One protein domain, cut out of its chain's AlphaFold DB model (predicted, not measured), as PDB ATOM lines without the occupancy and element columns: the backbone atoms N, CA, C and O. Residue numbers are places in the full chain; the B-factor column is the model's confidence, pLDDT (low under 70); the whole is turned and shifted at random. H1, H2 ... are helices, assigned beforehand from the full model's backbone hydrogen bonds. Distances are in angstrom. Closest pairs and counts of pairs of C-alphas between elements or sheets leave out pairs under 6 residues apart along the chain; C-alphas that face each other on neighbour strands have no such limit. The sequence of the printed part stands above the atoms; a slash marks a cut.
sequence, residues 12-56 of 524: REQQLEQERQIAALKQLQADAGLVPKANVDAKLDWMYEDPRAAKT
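This is residues 12 to 56 of the 524 residues of an uncharacterized protein of Vitrella brassicaformis (strain CCMP3155) (UniProt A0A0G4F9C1). One long helix, H1, makes one arm of an open V; after residue 31 the backbone turns and folds back through two short helices, H2 and then H3, into a tail of residues 49 to 56. H2 packs on the last part of H1, while residues 12 to 22 and 42 to 56 stick out. The printed part has 45 residues, all helix by class, and is only just loose, close to extended, with a radius of gyration of the C-alphas of 13.6 A and a flat outline of 40 by 29 by 11 A.

Find C-alpha 12 at (-22.089, 17.718, 85.759); from there H1, residues 12 to 31, runs 28.7 A to C-alpha 31 at (-17.801, -6.715, 71.398). H2 is residues 37 to 40, 5.4 A long. H3, residues 45 to 48, spans 5.1 A and ends at (1.858, 7.572, 76.177).

H1 touches H2 with residues 23 to 31 alone; look at Ala 30 and Lys 37, whose C-alphas are the closest, 5.5 A apart. H1 and H3 are apart; H2 and H3 are only just apart, closest 8.3 A. In H1 every O i to N i+4 pair is within hydrogen-bond range; H2 and H3 are too short for such a pair, and each has its 1 O i to N i+3 pair within range.

The C-alphas of Glu 13 and Thr 56 are the two farthest apart, 41.8 A. The printed part has no cut, and both links are tight. Residues 38 to 56 of this model have pLDDT under 70.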
ATOM      1  N   ARG A  12     -23.125  18.737  85.551       73.44
ATOM      2  CA  ARG A  12     -22.089  17.718  85.759       73.44
ATOM      3  C   ARG A  12     -22.655  16.299  85.769       73.44
ATOM      4  O   ARG A  12     -22.020  15.390  85.244       73.44
ATOM      5  N   GLU A  13     -23.839  16.104  86.335       77.75
ATOM      6  CA  GLU A  13     -24.554  14.826  86.286       77.75
ATOM      7  C   GLU A  13     -24.917  14.455  84.846       77.75
ATOM      8  O   GLU A  13     -24.638  13.338  84.419       77.75
ATOM      9  N   GLN A  14     -25.408  15.417  84.058       85.00
ATOM     10  CA  GLN A  14     -25.674  15.219  82.630       85.00
ATOM     11  C   GLN A  14     -24.403  14.859  81.847       85.00
ATOM     12  O   GLN A  14     -24.442  13.973  80.994       85.00
ATOM     13  N   GLN A  15     -23.266  15.488  82.154       79.88
ATOM     14  CA  GLN A  15     -21.978  15.144  81.542       79.88
ATOM     15  C   GLN A  15     -21.530  13.719  81.900       79.88
ATOM     16  O   GLN A  15     -21.106  12.974  81.021       79.88
ATOM     17  N   LEU A  16     -21.680  13.300  83.160       80.69
ATOM     18  CA  LEU A  16     -21.341  11.939  83.593       80.69
ATOM     19  C   LEU A  16     -22.250  10.882  82.951       80.69
ATOM     20  O   LEU A  16     -21.784   9.796  82.601       80.69
ATOM     21  N   GLU A  17     -23.536  11.189  82.780       87.50
ATOM     22  CA  GLU A  17     -24.490  10.322  82.085       87.50
ATOM     23  C   GLU A  17     -24.101  10.154  80.606       87.50
ATOM     24  O   GLU A  17     -24.059   9.035  80.092       87.50
ATOM     25  N   GLN A  18     -23.731  11.252  79.939       85.88
ATOM     26  CA  GLN A  18     -23.256  11.236  78.553       85.88
ATOM     27  C   GLN A  18     -21.949  10.447  78.405       85.88
ATOM     28  O   GLN A  18     -21.825   9.622  77.497       85.88
ATOM     29  N   GLU A  19     -20.991  10.624  79.319       81.06
ATOM     30  CA  GLU A  19     -19.744   9.852  79.328       81.06
ATOM     31  C   GLU A  19     -20.000   8.346  79.490       81.06
ATOM     32  O   GLU A  19     -19.387   7.532  78.792       81.06
ATOM     33  N   ARG A  20     -20.949   7.961  80.354       86.62
ATOM     34  CA  ARG A  20     -21.356   6.557  80.537       86.62
ATOM     35  C   ARG A  20     -21.998   5.974  79.283       86.62
ATOM     36  O   ARG A  20     -21.668   4.849  78.907       86.62
ATOM     37  N   GLN A  21     -22.872   6.726  78.617       90.69
ATOM     38  CA  GLN A  21     -23.516   6.289  77.374       90.69
ATOM     39  C   GLN A  21     -22.494   6.078  76.249       90.69
ATOM     40  O   GLN A  21     -22.534   5.060  75.555       90.69
ATOM     41  N   ILE A  22     -21.527   6.989  76.104       85.62
ATOM     42  CA  ILE A  22     -20.456   6.872  75.105       85.62
ATOM     43  C   ILE A  22     -19.551   5.669  75.408       85.62
ATOM     44  O   ILE A  22     -19.177   4.935  74.492       85.62
ATOM     45  N   ALA A  23     -19.215   5.432  76.680       84.94
ATOM     46  CA  ALA A  23     -18.423   4.272  77.082       84.94
ATOM     47  C   ALA A  23     -19.146   2.945  76.783       84.94
ATOM     48  O   ALA A  23     -18.533   2.028  76.236       84.94
ATOM     49  N   ALA A  24     -20.451   2.866  77.060       87.38
ATOM     50  CA  ALA A  24     -21.266   1.687  76.765       87.38
ATOM     51  C   ALA A  24     -21.360   1.404  75.253       87.38
ATOM     52  O   ALA A  24     -21.207   0.261  74.824       87.38
ATOM     53  N   LEU A  25     -21.538   2.442  74.426       88.00
ATOM     54  CA  LEU A  25     -21.541   2.301  72.965       88.00
ATOM     55  C   LEU A  25     -20.190   1.813  72.422       88.00
ATOM     56  O   LEU A  25     -20.160   0.955  71.540       88.00
ATOM     57  N   LYS A  26     -19.071   2.309  72.962       83.75
ATOM     58  CA  LYS A  26     -17.724   1.852  72.578       83.75
ATOM     59  C   LYS A  26     -17.470   0.394  72.961       83.75
ATOM     60  O   LYS A  26     -16.886  -0.341  72.169       83.75
ATOM     61  N   GLN A  27     -17.935  -0.038  74.135       84.44
ATOM     62  CA  GLN A  27     -17.866  -1.447  74.540       84.44
ATOM     63  C   GLN A  27     -18.666  -2.339  73.586       84.44
ATOM     64  O   GLN A  27     -18.130  -3.324  73.089       84.44
ATOM     65  N   LEU A  28     -19.893  -1.938  73.234       86.94
ATOM     66  CA  LEU A  28     -20.712  -2.660  72.256       86.94
ATOM     67  C   LEU A  28     -20.045  -2.748  70.874       86.94
ATOM     68  O   LEU A  28     -20.077  -3.805  70.250       86.94
ATOM     69  N   GLN A  29     -19.400  -1.678  70.401       87.81
ATOM     70  CA  GLN A  29     -18.645  -1.698  69.139       87.81
ATOM     71  C   GLN A  29     -17.438  -2.645  69.187       87.81
ATOM     72  O   GLN A  29     -17.121  -3.287  68.184       87.81
ATOM     73  N   ALA A  30     -16.774  -2.751  70.338       82.88
ATOM     74  CA  ALA A  30     -15.643  -3.650  70.524       82.88
ATOM     75  C   ALA A  30     -16.066  -5.118  70.675       82.88
ATOM     76  O   ALA A  30     -15.384  -6.010  70.165       82.88
ATOM     77  N   ASP A  31     -17.206  -5.379  71.315       82.06
ATOM     78  CA  ASP A  31     -17.801  -6.715  71.398       82.06
ATOM     79  C   ASP A  31     -18.364  -7.175  70.048       82.06
ATOM     80  O   ASP A  31     -18.249  -8.350  69.702       82.06
ATOM     81  N   ALA A  32     -18.861  -6.239  69.233       84.00
ATOM     82  CA  ALA A  32     -19.206  -6.469  67.832       84.00
ATOM     83  C   ALA A  32     -17.976  -6.595  66.906       84.00
ATOM     84  O   ALA A  32     -18.131  -6.863  65.716       84.00
ATOM     85  N   GLY A  33     -16.757  -6.387  67.422       77.50
ATOM     86  CA  GLY A  33     -15.509  -6.496  66.662       77.50
ATOM     87  C   GLY A  33     -15.267  -5.377  65.641       77.50
ATOM     88  O   GLY A  33     -14.358  -5.498  64.824       77.50
ATOM     89  N   LEU A  34     -16.050  -4.292  65.680       76.31
ATOM     90  CA  LEU A  34     -15.915  -3.133  64.786       76.31
ATOM     91  C   LEU A  34     -14.723  -2.236  65.160       76.31
ATOM     92  O   LEU A  34     -14.178  -1.538  64.309       76.31
ATOM     93  N   VAL A  35     -14.322  -2.253  66.433       74.75
ATOM     94  CA  VAL A  35     -13.194  -1.488  66.980       74.75
ATOM     95  C   VAL A  35     -12.310  -2.440  67.798       74.75
ATOM     96  O   VAL A  35     -12.841  -3.246  68.567       74.75
ATOM     97  N   PRO A  36     -10.970  -2.396  67.667       73.81
ATOM     98  CA  PRO A  36     -10.095  -3.234  68.478       73.81
ATOM     99  C   PRO A  36     -10.242  -2.882  69.964       73.81
ATOM    100  O   PRO A  36     -10.284  -1.710  70.331       73.81
ATOM    101  N   LYS A  37     -10.273  -3.904  70.831       73.38
ATOM    102  CA  LYS A  37     -10.463  -3.748  72.288       73.38
ATOM    103  C   LYS A  37      -9.433  -2.816  72.945       73.38
ATOM    104  O   LYS A  37      -9.766  -2.153  73.916       73.38
ATOM    105  N   ALA A  38      -8.237  -2.691  72.363       68.00
ATOM    106  CA  ALA A  38      -7.211  -1.734  72.787       68.00
ATOM    107  C   ALA A  38      -7.697  -0.270  72.740       68.00
ATOM    108  O   ALA A  38      -7.421   0.504  73.649       68.00
ATOM    109  N   ASN A  39      -8.525   0.089  71.754       65.69
ATOM    110  CA  ASN A  39      -9.028   1.457  71.602       65.69
ATOM    111  C   ASN A  39     -10.147   1.806  72.605       65.69
ATOM    112  O   ASN A  39     -10.513   2.974  72.738       65.69
ATOM    113  N   VAL A  40     -10.708   0.813  73.308       65.44
ATOM    114  CA  VAL A  40     -11.668   1.028  74.408       65.44
ATOM    115  C   VAL A  40     -10.939   1.510  75.665       65.44
ATOM    116  O   VAL A  40     -11.451   2.376  76.373       65.44
ATOM    117  N   ASP A  41      -9.709   1.032  75.875       65.06
ATOM    118  CA  ASP A  41      -8.835   1.391  76.999       65.06
ATOM    119  C   ASP A  41      -7.887   2.567  76.678       65.06
ATOM    120  O   ASP A  41      -7.093   2.988  77.525       65.06
ATOM    121  N   ALA A  42      -8.036   3.183  75.495       61.31
ATOM    122  CA  ALA A  42      -7.222   4.291  74.967       61.31
ATOM    123  C   ALA A  42      -7.219   5.577  75.817       61.31
ATOM    124  O   ALA A  42      -6.585   6.564  75.454       61.31
ATOM    125  N   LYS A  43      -7.883   5.581  76.980       63.91
ATOM    126  CA  LYS A  43      -7.698   6.598  78.022       63.91
ATOM    127  C   LYS A  43      -6.279   6.568  78.617       63.91
ATOM    128  O   LYS A  43      -5.909   7.524  79.288       63.91
ATOM    129  N   LEU A  44      -5.492   5.515  78.393       56.97
ATOM    130  CA  LEU A  44      -4.054   5.526  78.689       56.97
ATOM    131  C   LEU A  44      -3.180   5.815  77.460       56.97
ATOM    132  O   LEU A  44      -2.137   6.436  77.629       56.97
ATOM    133  N   ASP A  45      -3.600   5.450  76.247       60.31
ATOM    134  CA  ASP A  45      -2.770   5.622  75.043       60.31
ATOM    135  C   ASP A  45      -2.529   7.094  74.690       60.31
ATOM    136  O   ASP A  45      -1.397   7.461  74.398       60.31
ATOM    137  N   TRP A  46      -3.511   7.986  74.873       69.19
ATOM    138  CA  TRP A  46      -3.291   9.430  74.664       69.19
ATOM    139  C   TRP A  46      -2.258  10.052  75.625       69.19
ATOM    140  O   TRP A  46      -1.781  11.158  75.379       69.19
ATOM    141  N   MET A  47      -1.923   9.366  76.727       60.78
ATOM    142  CA  MET A  47      -0.914   9.802  77.700       60.78
ATOM    143  C   MET A  47       0.493   9.278  77.360       60.78
ATOM    144  O   MET A  47       1.479   9.836  77.841       60.78
ATOM    145  N   TYR A  48       0.594   8.223  76.545       58.25
ATOM    146  CA  TYR A  48       1.858   7.572  76.177       58.25
ATOM    147  C   TYR A  48       2.207   7.683  74.687       58.25
ATOM    148  O   TYR A  48       3.362   7.461  74.323       58.25
ATOM    149  N   GLU A  49       1.268   8.088  73.832       60.09
ATOM    150  CA  GLU A  49       1.547   8.499  72.460       60.09
ATOM    151  C   GLU A  49       2.179   9.893  72.457       60.09
ATOM    152  O   GLU A  49       1.515  10.925  72.372       60.09
ATOM    153  N   ASP A  50       3.508   9.930  72.541       52.56
ATOM    154  CA  ASP A  50       4.274  11.116  72.176       52.56
ATOM    155  C   ASP A  50       4.123  11.296  70.646       52.56
ATOM    156  O   ASP A  50       4.576  10.432  69.885       52.56
ATOM    157  N   PRO A  51       3.510  12.381  70.131       59.84
ATOM    158  CA  PRO A  51       3.249  12.557  68.693       59.84
ATOM    159  C   PRO A  51       4.525  12.597  67.826       59.84
ATOM    160  O   PRO A  51       4.458  12.625  66.596       59.84
ATOM    161  N   ARG A  52       5.705  12.593  68.458       55.06
ATOM    162  CA  ARG A  52       7.024  12.470  67.824       55.06
ATOM    163  C   ARG A  52       7.509  11.019  67.676       55.06
ATOM    164  O   ARG A  52       8.289  10.755  66.761       55.06
ATOM    165  N   ALA A  53       7.044  10.094  68.519       55.06
ATOM    166  CA  ALA A  53       7.444   8.683  68.514       55.06
ATOM    167  C   ALA A  53       6.725   7.875  67.420       55.06
ATOM    168  O   ALA A  53       7.350   7.067  66.737       55.06
ATOM    169  N   ALA A  54       5.457   8.192  67.135       56.75
ATOM    170  CA  ALA A  54       4.640   7.465  66.155       56.75
ATOM    171  C   ALA A  54       5.191   7.467  64.710       56.75
ATOM    172  O   ALA A  54       4.797   6.639  63.899       56.75
ATOM    173  N   LYS A  55       6.112   8.382  64.364       56.44
ATOM    174  CA  LYS A  55       6.773   8.428  63.041       56.44
ATOM    175  C   LYS A  55       8.220   7.932  63.049       56.44
ATOM    176  O   LYS A  55       8.823   7.805  61.987       56.44
ATOM    177  N   THR A  56       8.807   7.718  64.225       53.53
ATOM    178  CA  THR A  56      10.223   7.352  64.360       53.53
ATOM    179  C   THR A  56      10.429   5.894  64.741       53.53
ATOM    180  O   THR A  56      11.459   5.353  64.358       53.53
TER     181      THR A  56